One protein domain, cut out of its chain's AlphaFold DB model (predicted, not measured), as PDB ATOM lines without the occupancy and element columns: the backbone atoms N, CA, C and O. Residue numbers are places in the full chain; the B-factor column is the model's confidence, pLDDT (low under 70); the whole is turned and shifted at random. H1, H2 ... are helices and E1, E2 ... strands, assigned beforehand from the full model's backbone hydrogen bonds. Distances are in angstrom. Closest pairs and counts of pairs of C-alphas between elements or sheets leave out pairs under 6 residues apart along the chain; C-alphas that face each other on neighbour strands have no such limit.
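Overview. This is residues 11 to 97 of the 121 residues of an uncharacterized protein of Curtobacterium citreum (UniProt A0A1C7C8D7). One sheet of four antiparallel strands, E2 to E5, forms a wall with the long helix H2 running along one of its faces, while the other face is bare. The short helix H1 packs beside the later part of H2, off the sheet, and before it in the chain comes the short strand E1; residues 13 to 18, of which 18 belongs to E1, stick out from the body. The printed part has 87 residues, with two named helices and five named strands in the order E1, H1, E2, E3, E4, E5, H2; the sheet's order is E2, E3, E4, E5, and the class is mixed, helices and strands. The whole is compact, with a radius of gyration of the C-alphas of 13.1 A, yet elongated in outline, spanning 39 by 25 by 21 A.

Along the chain. E1 is residues 18 to 20, 6.4 A long from first to last C-alpha, and begins at C-alpha 18, (57.773, 87.966, -30.268). H1 is residues 22 to 26, 8.0 A. E2 is residues 34 to 39, 16.2 A; E3 residues 43 to 50, 23.4 A; E4 residues 53 to 60, 23.6 A; and E5 residues 66 to 72, 16.6 A. H2, residues 76 to 96, is 30.5 A long, from C-alpha 76 at (69.379, 65.994, -6.736) to C-alpha 96 at (69.283, 84.160, -31.201).

Arrangement. Residues 11 to 12 pair antiparallel with residues 18 to 19 of E1, which pairs with no named strand. E1 and H1 meet only through their link. E2 to E5 form a meander, each strand the antiparallel neighbour of the one before, in three hairpins. In E2 and E3, at 172 degrees, N 36 and O 47 are 2.8 A apart, within hydrogen-bond range. So are N 46 and O 57 of E3 and E4, 2.8 A, and N 56 and O 70 of E4 and E5, 2.8 A. H2 is on one face of this sheet, which gives two layers, a helix layer and a sheet layer. Its height over the sheet is 9.5 A, and it runs along the strands, at 24 degrees to E3 on the local plane. It lies over E3 and E4, and only just not over E2, on which 2 of its C-alphas fall. The closest C-alphas of E3 and H2 are those of Val 48 and Ala 82, 6.1 A apart. With residues 85 to 92 alone, H2 touches H1; their closest C-alphas are those of Trp 23 and Ala 88, 6.0 A apart. H1 is not on the sheet. In H2 every O i to N i+4 pair is within hydrogen-bond range; in H1 0 of 1 is, beside 2 of 2 O i to N i+3 pairs.

Size, cuts and confidence. The C-alphas farthest apart are those of Gly 16 and Asn 73, 40.1 A. The printed part has no cut and no long link. Mean pLDDT of the printed part is 85.0; residues 11 to 19 and 94 to 97 are under 70.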
ATOM      1  N   ILE A  11      55.126  83.095 -28.907       64.69
ATOM      2  CA  ILE A  11      54.055  83.857 -28.256       64.69
ATOM      3  C   ILE A  11      54.308  85.332 -28.531       64.69
ATOM      4  O   ILE A  11      55.420  85.810 -28.340       64.69
ATOM      5  N   VAL A  12      53.281  86.053 -28.968       52.84
ATOM      6  CA  VAL A  12      53.349  87.507 -29.129       52.84
ATOM      7  C   VAL A  12      52.854  88.153 -27.837       52.84
ATOM      8  O   VAL A  12      51.724  87.902 -27.411       52.84
ATOM      9  N   GLY A  13      53.717  88.938 -27.193       57.62
ATOM     10  CA  GLY A  13      53.399  89.732 -26.012       57.62
ATOM     11  C   GLY A  13      52.353  90.811 -26.303       57.62
ATOM     12  O   GLY A  13      52.083  91.151 -27.453       57.62
ATOM     13  N   ILE A  14      51.750  91.373 -25.250       58.34
ATOM     14  CA  ILE A  14      50.729  92.438 -25.366       58.34
ATOM     15  C   ILE A  14      51.290  93.693 -26.065       58.34
ATOM     16  O   ILE A  14      50.551  94.431 -26.709       58.34
ATOM     17  N   ASP A  15      52.596  93.914 -25.961       69.81
ATOM     18  CA  ASP A  15      53.366  94.971 -26.622       69.81
ATOM     19  C   ASP A  15      53.794  94.626 -28.061       69.81
ATOM     20  O   ASP A  15      54.450  95.432 -28.720       69.81
ATOM     21  N   GLY A  16      53.409  93.453 -28.572       61.47
ATOM     22  CA  GLY A  16      53.779  92.977 -29.901       61.47
ATOM     23  C   GLY A  16      55.151  92.304 -29.964       61.47
ATOM     24  O   GLY A  16      55.577  91.925 -31.054       61.47
ATOM     25  N   THR A  17      55.848  92.130 -28.836       66.00
ATOM     26  CA  THR A  17      57.147  91.448 -28.813       66.00
ATOM     27  C   THR A  17      56.982  89.951 -29.061       66.00
ATOM     28  O   THR A  17      56.244  89.269 -28.351       66.00
ATOM     29  N   GLU A  18      57.687  89.412 -30.057       66.88
ATOM     30  CA  GLU A  18      57.773  87.966 -30.268       66.88
ATOM     31  C   GLU A  18      58.696  87.327 -29.225       66.88
ATOM     32  O   GLU A  18      59.881  87.642 -29.139       66.88
ATOM     33  N   LEU A  19      58.148  86.394 -28.452       68.88
ATOM     34  CA  LEU A  19      58.883  85.550 -27.522       68.88
ATOM     35  C   LEU A  19      59.089  84.180 -28.164       68.88
ATOM     36  O   LEU A  19      58.125  83.444 -28.407       68.88
ATOM     37  N   ASP A  20      60.346  83.825 -28.432       75.06
ATOM     38  CA  ASP A  20      60.700  82.474 -28.858       75.06
ATOM     39  C   ASP A  20      60.756  81.542 -27.645       75.06
ATOM     40  O   ASP A  20      61.655  81.619 -26.807       75.06
ATOM     41  N   LEU A  21      59.779  80.640 -27.559       79.12
ATOM     42  CA  LEU A  21      59.658  79.660 -26.483       79.12
ATOM     43  C   LEU A  21      60.026  78.245 -26.935       79.12
ATOM     44  O   LEU A  21      59.781  77.276 -26.217       79.12
ATOM     45  N   THR A  22      60.643  78.096 -28.109       83.44
ATOM     46  CA  THR A  22      61.039  76.788 -28.655       83.44
ATOM     47  C   THR A  22      62.016  76.059 -27.725       83.44
ATOM     48  O   THR A  22      62.004  74.832 -27.636       83.44
ATOM     49  N   TRP A  23      62.801  76.801 -26.940       85.00
ATOM     50  CA  TRP A  23      63.714  76.248 -25.937       85.00
ATOM     51  C   TRP A  23      63.008  75.424 -24.847       85.00
ATOM     52  O   TRP A  23      63.592  74.472 -24.326       85.00
ATOM     53  N   LEU A  24      61.728  75.702 -24.563       85.25
ATOM     54  CA  LEU A  24      60.933  74.923 -23.608       85.25
ATOM     55  C   LEU A  24      60.732  73.469 -24.058       85.25
ATOM     56  O   LEU A  24      60.565  72.585 -23.222       85.25
ATOM     57  N   GLN A  25      60.803  73.182 -25.362       85.75
ATOM     58  CA  GLN A  25      60.624  71.825 -25.898       85.75
ATOM     59  C   GLN A  25      61.730  70.852 -25.463       85.75
ATOM     60  O   GLN A  25      61.533  69.630 -25.468       85.75
ATOM     61  N   GLN A  26      62.890  71.390 -25.076       85.38
ATOM     62  CA  GLN A  26      64.041  70.623 -24.602       85.38
ATOM     63  C   GLN A  26      63.904  70.222 -23.129       85.38
ATOM     64  O   GLN A  26      64.651  69.369 -22.650       85.38
ATOM     65  N   ILE A  27      62.954  70.807 -22.398       86.31
ATOM     66  CA  ILE A  27      62.765  70.569 -20.970       86.31
ATOM     67  C   ILE A  27      61.867  69.346 -20.786       86.31
ATOM     68  O   ILE A  27      60.796  69.221 -21.384       86.31
ATOM     69  N   ARG A  28      62.310  68.413 -19.944       86.25
ATOM     70  CA  ARG A  28      61.515  67.265 -19.501       86.25
ATOM     71  C   ARG A  28      61.210  67.454 -18.025       86.25
ATOM     72  O   ARG A  28      62.128  67.534 -17.219       86.25
ATOM     73  N   VAL A  29      59.926  67.543 -17.692       87.00
ATOM     74  CA  VAL A  29      59.463  67.692 -16.310       87.00
ATOM     75  C   VAL A  29      59.035  66.316 -15.795       87.00
ATOM     76  O   VAL A  29      58.118  65.727 -16.374       87.00
ATOM     77  N   PRO A  30      59.693  65.767 -14.757       87.06
ATOM     78  CA  PRO A  30      59.294  64.489 -14.178       87.06
ATOM     79  C   PRO A  30      57.874  64.537 -13.583       87.06
ATOM     80  O   PRO A  30      57.405  65.607 -13.185       87.06
ATOM     81  N   PRO A  31      57.176  63.392 -13.466       88.12
ATOM     82  CA  PRO A  31      55.876  63.339 -12.803       88.12
ATOM     83  C   PRO A  31      55.937  63.892 -11.373       88.12
ATOM     84  O   PRO A  31      56.865  63.594 -10.625       88.12
ATOM     85  N   GLY A  32      54.938  64.689 -10.987       86.50
ATOM     86  CA  GLY A  32      54.877  65.309  -9.657       86.50
ATOM     87  C   GLY A  32      55.808  66.510  -9.459       86.50
ATOM     88  O   GLY A  32      55.744  67.141  -8.407       86.50
ATOM     89  N   VAL A  33      56.626  66.859 -10.459       90.44
ATOM     90  CA  VAL A  33      57.451  68.072 -10.457       90.44
ATOM     91  C   VAL A  33      56.694  69.217 -11.126       90.44
ATOM     92  O   VAL A  33      56.082  69.050 -12.182       90.44
ATOM     93  N   ARG A  34      56.756  70.406 -10.529       91.38
ATOM     94  CA  ARG A  34      56.255  71.659 -11.096       91.38
ATOM     95  C   ARG A  34      57.427  72.589 -11.377       91.38
ATOM     96  O   ARG A  34      58.271  72.783 -10.506       91.38
ATOM     97  N   VAL A  35      57.456  73.163 -12.578       88.69
ATOM     98  CA  VAL A  35      58.448  74.159 -13.001       88.69
ATOM     99  C   VAL A  35      57.722  75.471 -13.278       88.69
ATOM    100  O   VAL A  35      56.833  75.522 -14.124       88.69
ATOM    101  N   GLU A  36      58.091  76.520 -12.556       88.50
ATOM    102  CA  GLU A  36      57.605  77.885 -12.748       88.50
ATOM    103  C   GLU A  36      58.763  78.740 -13.252       88.50
ATOM    104  O   GLU A  36      59.821  78.772 -12.628       88.50
ATOM    105  N   VAL A  37      58.573  79.414 -14.389       87.44
ATOM    106  CA  VAL A  37      59.597  80.263 -15.011       87.44
ATOM    107  C   VAL A  37      59.011  81.639 -15.281       87.44
ATOM    108  O   VAL A  37      57.968  81.749 -15.925       87.44
ATOM    109  N   ALA A  38      59.695  82.681 -14.823       84.62
ATOM    110  CA  ALA A  38      59.496  84.047 -15.281       84.62
ATOM    111  C   ALA A  38      60.741  84.471 -16.062       84.62
ATOM    112  O   ALA A  38      61.836  84.510 -15.506       84.62
ATOM    113  N   ASP A  39      60.576  84.758 -17.349       83.88
ATOM    114  CA  ASP A  39      61.659  85.120 -18.263       83.88
ATOM    115  C   ASP A  39      61.473  86.567 -18.722       83.88
ATOM    116  O   ASP A  39      60.410  86.933 -19.222       83.88
ATOM    117  N   VAL A  40      62.501  87.391 -18.525       81.31
ATOM    118  CA  VAL A  40      62.542  88.794 -18.970       81.31
ATOM    119  C   VAL A  40      63.682  89.038 -19.973       81.31
ATOM    120  O   VAL A  40      64.211  90.142 -20.084       81.31
ATOM    121  N   GLY A  41      64.112  87.992 -20.682       80.81
ATOM    122  CA  GLY A  41      65.127  88.013 -21.739       80.81
ATOM    123  C   GLY A  41      66.560  87.873 -21.220       80.81
ATOM    124  O   GLY A  41      67.312  86.994 -21.639       80.81
ATOM    125  N   TYR A  42      66.958  88.726 -20.277       83.25
ATOM    126  CA  TYR A  42      68.308  88.700 -19.689       83.25
ATOM    127  C   TYR A  42      68.400  87.967 -18.361       83.25
ATOM    128  O   TYR A  42      69.494  87.655 -17.898       83.25
ATOM    129  N   ARG A  43      67.251  87.700 -17.753       87.38
ATOM    130  CA  ARG A  43      67.137  87.052 -16.460       87.38
ATOM    131  C   ARG A  43      65.994  86.062 -16.507       87.38
ATOM    132  O   ARG A  43      64.936  86.380 -17.053       87.38
ATOM    133  N   ILE A  44      66.204  84.913 -15.883       88.88
ATOM    134  CA  ILE A  44      65.114  84.010 -15.532       88.88
ATOM    135  C   ILE A  44      65.006  83.882 -14.020       88.88
ATOM    136  O   ILE A  44      66.014  83.744 -13.326       88.88
ATOM    137  N   ASP A  45      63.774  83.897 -13.531       89.38
ATOM    138  CA  ASP A  45      63.429  83.457 -12.190       89.38
ATOM    139  C   ASP A  45      62.773  82.084 -12.343       89.38
ATOM    140  O   ASP A  45      61.798  81.925 -13.078       89.38
ATOM    141  N   LEU A  46      63.316  81.087 -11.664       91.38
ATOM    142  CA  LEU A  46      62.962  79.687 -11.817       91.38
ATOM    143  C   LEU A  46      62.624  79.101 -10.456       91.38
ATOM    144  O   LEU A  46      63.405  79.243  -9.523       91.38
ATOM    145  N   VAL A  47      61.510  78.385 -10.356       92.06
ATOM    146  CA  VAL A  47      61.204  77.534  -9.205       92.06
ATOM    147  C   VAL A  47      60.856  76.138  -9.692       92.06
ATOM    148  O   VAL A  47      59.954  75.956 -10.507       92.06
ATOM    149  N   VAL A  48      61.568  75.142  -9.177       93.19
ATOM    150  CA  VAL A  48      61.308  73.720  -9.404       93.19
ATOM    151  C   VAL A  48      60.878  73.110  -8.082       93.19
ATOM    152  O   VAL A  48      61.593  73.229  -7.093       93.19
ATOM    153  N   SER A  49      59.715  72.467  -8.039       93.50
ATOM    154  CA  SER A  49      59.148  71.938  -6.794       93.50
ATOM    155  C   SER A  49      58.531  70.555  -6.960       93.50
ATOM    156  O   SER A  49      58.052  70.204  -8.034       93.50
ATOM    157  N   SER A  50      58.540  69.773  -5.881       92.38
ATOM    158  CA  SER A  50      57.825  68.500  -5.749       92.38
ATOM    159  C   SER A  50      57.401  68.311  -4.294       92.38
ATOM    160  O   SER A  50      58.238  68.229  -3.391       92.38
ATOM    161  N   GLY A  51      56.090  68.289  -4.040       90.50
ATOM    162  CA  GLY A  51      55.553  68.274  -2.678       90.50
ATOM    163  C   GLY A  51      56.067  69.460  -1.850       90.50
ATOM    164  O   GLY A  51      55.820  70.612  -2.195       90.50
ATOM    165  N   ALA A  52      56.786  69.171  -0.762       89.38
ATOM    166  CA  ALA A  52      57.385  70.179   0.121       89.38
ATOM    167  C   ALA A  52      58.842  70.546  -0.236       89.38
ATOM    168  O   ALA A  52      59.445  71.374   0.449       89.38
ATOM    169  N   ALA A  53      59.422  69.911  -1.258       91.19
ATOM    170  CA  ALA A  53      60.780  70.174  -1.717       91.19
ATOM    171  C   ALA A  53      60.787  71.196  -2.858       91.19
ATOM    172  O   ALA A  53      59.942  71.124  -3.754       91.19
ATOM    173  N   HIS A  54      61.746  72.123  -2.855       91.31
ATOM    174  CA  HIS A  54      61.940  73.052  -3.963       91.31
ATOM    175  C   HIS A  54      63.375  73.570  -4.111       91.31
ATOM    176  O   HIS A  54      64.154  73.616  -3.157       91.31
ATOM    177  N   VAL A  55      63.676  74.003  -5.333       93.81
ATOM    178  CA  VAL A  55      64.870  74.744  -5.745       93.81
ATOM    179  C   VAL A  55      64.394  76.002  -6.462       93.81
ATOM    180  O   VAL A  55      63.652  75.902  -7.439       93.81
ATOM    181  N   ALA A  56      64.801  77.174  -5.987       91.69
ATOM    182  CA  ALA A  56      64.511  78.456  -6.611       91.69
ATOM    183  C   ALA A  56      65.815  79.140  -7.031       91.69
ATOM    184  O   ALA A  56      66.716  79.304  -6.212       91.69
ATOM    185  N   LEU A  57      65.907  79.544  -8.297       92.69
ATOM    186  CA  LEU A  57      67.078  80.186  -8.885       92.69
ATOM    187  C   LEU A  57      66.676  81.501  -9.553       92.69
ATOM    188  O   LEU A  57      65.654  81.578 -10.230       92.69
ATOM    189  N   VAL A  58      67.517  82.521  -9.422       90.62
ATOM    190  CA  VAL A  58      67.518  83.687 -10.310       90.62
ATOM    191  C   VAL A  58      68.819  83.649 -11.081       90.62
ATOM    192  O   VAL A  58      69.884  83.652 -10.467       90.62
ATOM    193  N   VAL A  59      68.748  83.606 -12.407       92.00
ATOM    194  CA  VAL A  59      69.921  83.381 -13.258       92.00
ATOM    195  C   VAL A  59      70.060  84.511 -14.265       92.00
ATOM    196  O   VAL A  59      69.088  84.877 -14.929       92.00
ATOM    197  N   ASP A  60      71.274  85.043 -14.396       91.38
ATOM    198  CA  ASP A  60      71.676  85.841 -15.551       91.38
ATOM    199  C   ASP A  60      71.790  84.923 -16.777       91.38
ATOM    200  O   ASP A  60      72.578  83.978 -16.800       91.38
ATOM    201  N   VAL A  61      70.979  85.170 -17.804       90.06
ATOM    202  CA  VAL A  61      70.903  84.295 -18.985       90.06
ATOM    203  C   VAL A  61      72.157  84.413 -19.858       90.06
ATOM    204  O   VAL A  61      72.508  83.453 -20.546       90.06
ATOM    205  N   ALA A  62      72.842  85.561 -19.851       87.31
ATOM    206  CA  ALA A  62      74.027  85.782 -20.677       87.31
ATOM    207  C   ALA A  62      75.226  84.996 -20.133       87.31
ATOM    208  O   ALA A  62      75.878  84.248 -20.866       87.31
ATOM    209  N   THR A  63      75.489  85.110 -18.831       87.69
ATOM    210  CA  THR A  63      76.624  84.431 -18.192       87.69
ATOM    211  C   THR A  63      76.270  83.012 -17.748       87.69
ATOM    212  O   THR A  63      77.128  82.125 -17.747       87.69
ATOM    213  N   GLY A  64      74.996  82.741 -17.456       88.25
ATOM    214  CA  GLY A  64      74.543  81.539 -16.751       88.25
ATOM    215  C   GLY A  64      74.834  81.580 -15.249       88.25
ATOM    216  O   GLY A  64      74.746  80.547 -14.592       88.25
ATOM    217  N   GLU A  65      75.232  82.736 -14.716       91.88
ATOM    218  CA  GLU A  65      75.520  82.919 -13.298       91.88
ATOM    219  C   GLU A  65      74.229  82.906 -12.477       91.88
ATOM    220  O   GLU A  65      73.252  83.588 -12.802       91.88
ATOM    221  N   VAL A  66      74.239  82.151 -11.380       91.44
ATOM    222  CA  VAL A  66      73.155  82.151 -10.398       91.44
ATOM    223  C   VAL A  66      73.318  83.378  -9.500       91.44
ATOM    224  O   VAL A  66      74.244  83.456  -8.700       91.44
ATOM    225  N   LEU A  67      72.410  84.340  -9.643       89.00
ATOM    226  CA  LEU A  67      72.383  85.593  -8.887       89.00
ATOM    227  C   LEU A  67      71.751  85.423  -7.500       89.00
ATOM    228  O   LEU A  67      72.135  86.105  -6.551       89.00
ATOM    229  N   VAL A  68      70.742  84.554  -7.398       90.19
ATOM    230  CA  VAL A  68      70.036  84.214  -6.153       90.19
ATOM    231  C   VAL A  68      69.694  82.734  -6.178       90.19
ATOM    232  O   VAL A  68      69.294  82.210  -7.218       90.19
ATOM    233  N   GLU A  69      69.810  82.084  -5.027       93.06
ATOM    234  CA  GLU A  69      69.490  80.675  -4.860       93.06
ATOM    235  C   GLU A  69      68.813  80.414  -3.514       93.06
ATOM    236  O   GLU A  69      69.263  80.898  -2.475       93.06
ATOM    237  N   GLU A  70      67.764  79.598  -3.540       91.44
ATOM    238  CA  GLU A  70      67.122  79.039  -2.356       91.44
ATOM    239  C   GLU A  70      66.820  77.553  -2.576       91.44
ATOM    240  O   GLU A  70      66.356  77.135  -3.639       91.44
ATOM    241  N   ARG A  71      67.089  76.740  -1.553       93.56
ATOM    242  CA  ARG A  71      66.822  75.300  -1.555       93.56
ATOM    243  C   ARG A  71      66.097  74.922  -0.270       93.56
ATOM    244  O   ARG A  71      66.626  75.142   0.819       93.56
ATOM    245  N   LEU A  72      64.941  74.274  -0.388       91.44
ATOM    246  CA  LEU A  72      64.218  73.694   0.742       91.44
ATOM    247  C   LEU A  72      63.969  72.217   0.471       91.44
ATOM    248  O   LEU A  72      63.277  71.880  -0.484       91.44
ATOM    249  N   ASN A  73      64.520  71.333   1.307       93.50
ATOM    250  CA  ASN A  73      64.422  69.875   1.134       93.50
ATOM    251  C   ASN A  73      64.770  69.409  -0.296       93.50
ATOM    252  O   ASN A  73      64.212  68.426  -0.781       93.50
ATOM    253  N   ALA A  74      65.638  70.155  -0.986       90.69
ATOM    254  CA  ALA A  74      65.945  69.931  -2.388       90.69
ATOM    255  C   ALA A  74      66.544  68.538  -2.595       90.69
ATOM    256  O   ALA A  74      67.381  68.078  -1.816       90.69
ATOM    257  N   THR A  75      66.106  67.874  -3.660       93.25
ATOM    258  CA  THR A  75      66.677  66.606  -4.107       93.25
ATOM    259  C   THR A  75      67.571  66.850  -5.316       93.25
ATOM    260  O   THR A  75      67.365  67.812  -6.060       93.25
ATOM    261  N   ALA A  76      68.519  65.942  -5.553       93.06
ATOM    262  CA  ALA A  76      69.379  65.994  -6.736       93.06
ATOM    263  C   ALA A  76      68.568  66.044  -8.046       93.06
ATOM    264  O   ALA A  76      68.965  66.719  -8.990       93.06
ATOM    265  N   ASP A  77      67.400  65.395  -8.087       91.06
ATOM    266  CA  ASP A  77      66.509  65.426  -9.250       91.06
ATOM    267  C   ASP A  77      65.930  66.828  -9.496       91.06
ATOM    268  O   ASP A  77      65.889  67.285 -10.639       91.06
ATOM    269  N   LEU A  78      65.506  67.541  -8.442       92.62
ATOM    270  CA  LEU A  78      64.998  68.912  -8.580       92.62
ATOM    271  C   LEU A  78      66.107  69.878  -9.005       92.62
ATOM    272  O   LEU A  78      65.874  70.747  -9.844       92.62
ATOM    273  N   GLU A  79      67.315  69.699  -8.472       94.38
ATOM    274  CA  GLU A  79      68.490  70.479  -8.872       94.38
ATOM    275  C   GLU A  79      68.862  70.224 -10.335       94.38
ATOM    276  O   GLU A  79      69.088  71.170 -11.088       94.38
ATOM    277  N   ALA A  80      68.853  68.962 -10.772       92.50
ATOM    278  CA  ALA A  80      69.128  68.594 -12.155       92.50
ATOM    279  C   ALA A  80      68.109  69.216 -13.121       92.50
ATOM    280  O   ALA A  80      68.496  69.758 -14.157       92.50
ATOM    281  N   VAL A  81      66.818  69.206 -12.768       92.94
ATOM    282  CA  VAL A  81      65.780  69.890 -13.555       92.94
ATOM    283  C   VAL A  81      66.043  71.396 -13.594       92.94
ATOM    284  O   VAL A  81      65.995  71.985 -14.674       92.94
ATOM    285  N   ALA A  82      66.370  72.025 -12.462       93.88
ATOM    286  CA  ALA A  82      66.611  73.466 -12.407       93.88
ATOM    287  C   ALA A  82      67.813  73.897 -13.275       93.88
ATOM    288  O   ALA A  82      67.738  74.863 -14.044       93.88
ATOM    289  N   LEU A  83      68.903  73.130 -13.218       93.31
ATOM    290  CA  LEU A  83      70.094  73.340 -14.041       93.31
ATOM    291  C   LEU A  83      69.815  73.108 -15.530       93.31
ATOM    292  O   LEU A  83      70.315  73.854 -16.378       93.31
ATOM    293  N   HIS A  84      68.995  72.108 -15.861       93.56
ATOM    294  CA  HIS A  84      68.613  71.809 -17.241       93.56
ATOM    295  C   HIS A  84      67.784  72.936 -17.863       93.56
ATOM    296  O   HIS A  84      68.088  73.382 -18.969       93.56
ATOM    297  N   VAL A  85      66.792  73.457 -17.132       91.81
ATOM    298  CA  VAL A  85      65.980  74.614 -17.559       91.81
ATOM    299  C   VAL A  85      66.876  75.826 -17.828       91.81
ATOM    300  O   VAL A  85      66.780  76.453 -18.885       91.81
ATOM    301  N   THR A  86      67.794  76.112 -16.905       92.31
ATOM    302  CA  THR A  86      68.742  77.229 -17.023       92.31
ATOM    303  C   THR A  86      69.654  77.082 -18.245       92.31
ATOM    304  O   THR A  86      69.833  78.025 -19.020       92.31
ATOM    305  N   SER A  87      70.193  75.880 -18.461       91.06
ATOM    306  CA  SER A  87      71.076  75.580 -19.591       91.06
ATOM    307  C   SER A  87      70.353  75.693 -20.936       91.06
ATOM    308  O   SER A  87      70.901  76.270 -21.878       91.06
ATOM    309  N   ALA A  88      69.111  75.205 -21.020       90.06
ATOM    310  CA  ALA A  88      68.290  75.300 -22.225       90.06
ATOM    311  C   ALA A  88      68.028  76.763 -22.620       90.06
ATOM    312  O   ALA A  88      68.223  77.138 -23.779       90.06
ATOM    313  N   ARG A  89      67.661  77.625 -21.657       90.25
ATOM    314  CA  ARG A  89      67.412  79.048 -21.940       90.25
ATOM    315  C   ARG A  89      68.674  79.797 -22.369       90.25
ATOM    316  O   ARG A  89      68.617  80.600 -23.308       90.25
ATOM    317  N   LYS A  90      69.811  79.527 -21.720       88.44
ATOM    318  CA  LYS A  90      71.110  80.102 -22.105       88.44
ATOM    319  C   LYS A  90      71.493  79.709 -23.535       88.44
ATOM    320  O   LYS A  90      71.871  80.571 -24.326       88.44
ATOM    321  N   GLY A  91      71.334  78.431 -23.888       85.31
ATOM    322  CA  GLY A  91      71.576  77.942 -25.247       85.31
ATOM    323  C   GLY A  91      70.724  78.667 -26.293       85.31
ATOM    324  O   GLY A  91      71.232  79.078 -27.338       85.31
ATOM    325  N   ALA A  92      69.452  78.924 -25.977       84.00
ATOM    326  CA  ALA A  92      68.549  79.672 -26.851       84.00
ATOM    327  C   ALA A  92      69.026  81.112 -27.114       84.00
ATOM    328  O   ALA A  92      69.022  81.555 -28.261       84.00
ATOM    329  N   ARG A  93      69.532  81.813 -26.086       76.75
ATOM    330  CA  ARG A  93      70.102  83.163 -26.241       76.75
ATOM    331  C   ARG A  93      71.298  83.167 -27.191       76.75
ATOM    332  O   ARG A  93      71.383  84.018 -28.074       76.75
ATOM    333  N   THR A  94      72.215  82.210 -27.025       65.44
ATOM    334  CA  THR A  94      73.416  82.124 -27.873       65.44
ATOM    335  C   THR A  94      73.089  81.868 -29.345       65.44
ATOM    336  O   THR A  94      73.833  82.316 -30.210       65.44
ATOM    337  N   GLY A  95      71.965  81.205 -29.638       59.78
ATOM    338  CA  GLY A  95      71.488  81.001 -31.007       59.78
ATOM    339  C   GLY A  95      70.745  82.201 -31.606       59.78
ATOM    340  O   GLY A  95      70.720  82.339 -32.826       59.78
ATOM    341  N   ALA A  96      70.160  83.069 -30.771       59.41
ATOM    342  CA  ALA A  96      69.283  84.160 -31.201       59.41
ATOM    343  C   ALA A  96      69.986  85.520 -31.394       59.41
ATOM    344  O   ALA A  96      69.387  86.435 -31.953       59.41
ATOM    345  N   GLY A  97      71.242  85.680 -30.957       54.56
ATOM    346  CA  GLY A  97      71.976  86.945 -31.114       54.56
ATOM    347  C   GLY A  97      71.366  88.121 -30.334       54.56
ATOM    348  O   GLY A  97      71.473  89.266 -30.768       54.56
TER     349      GLY A  97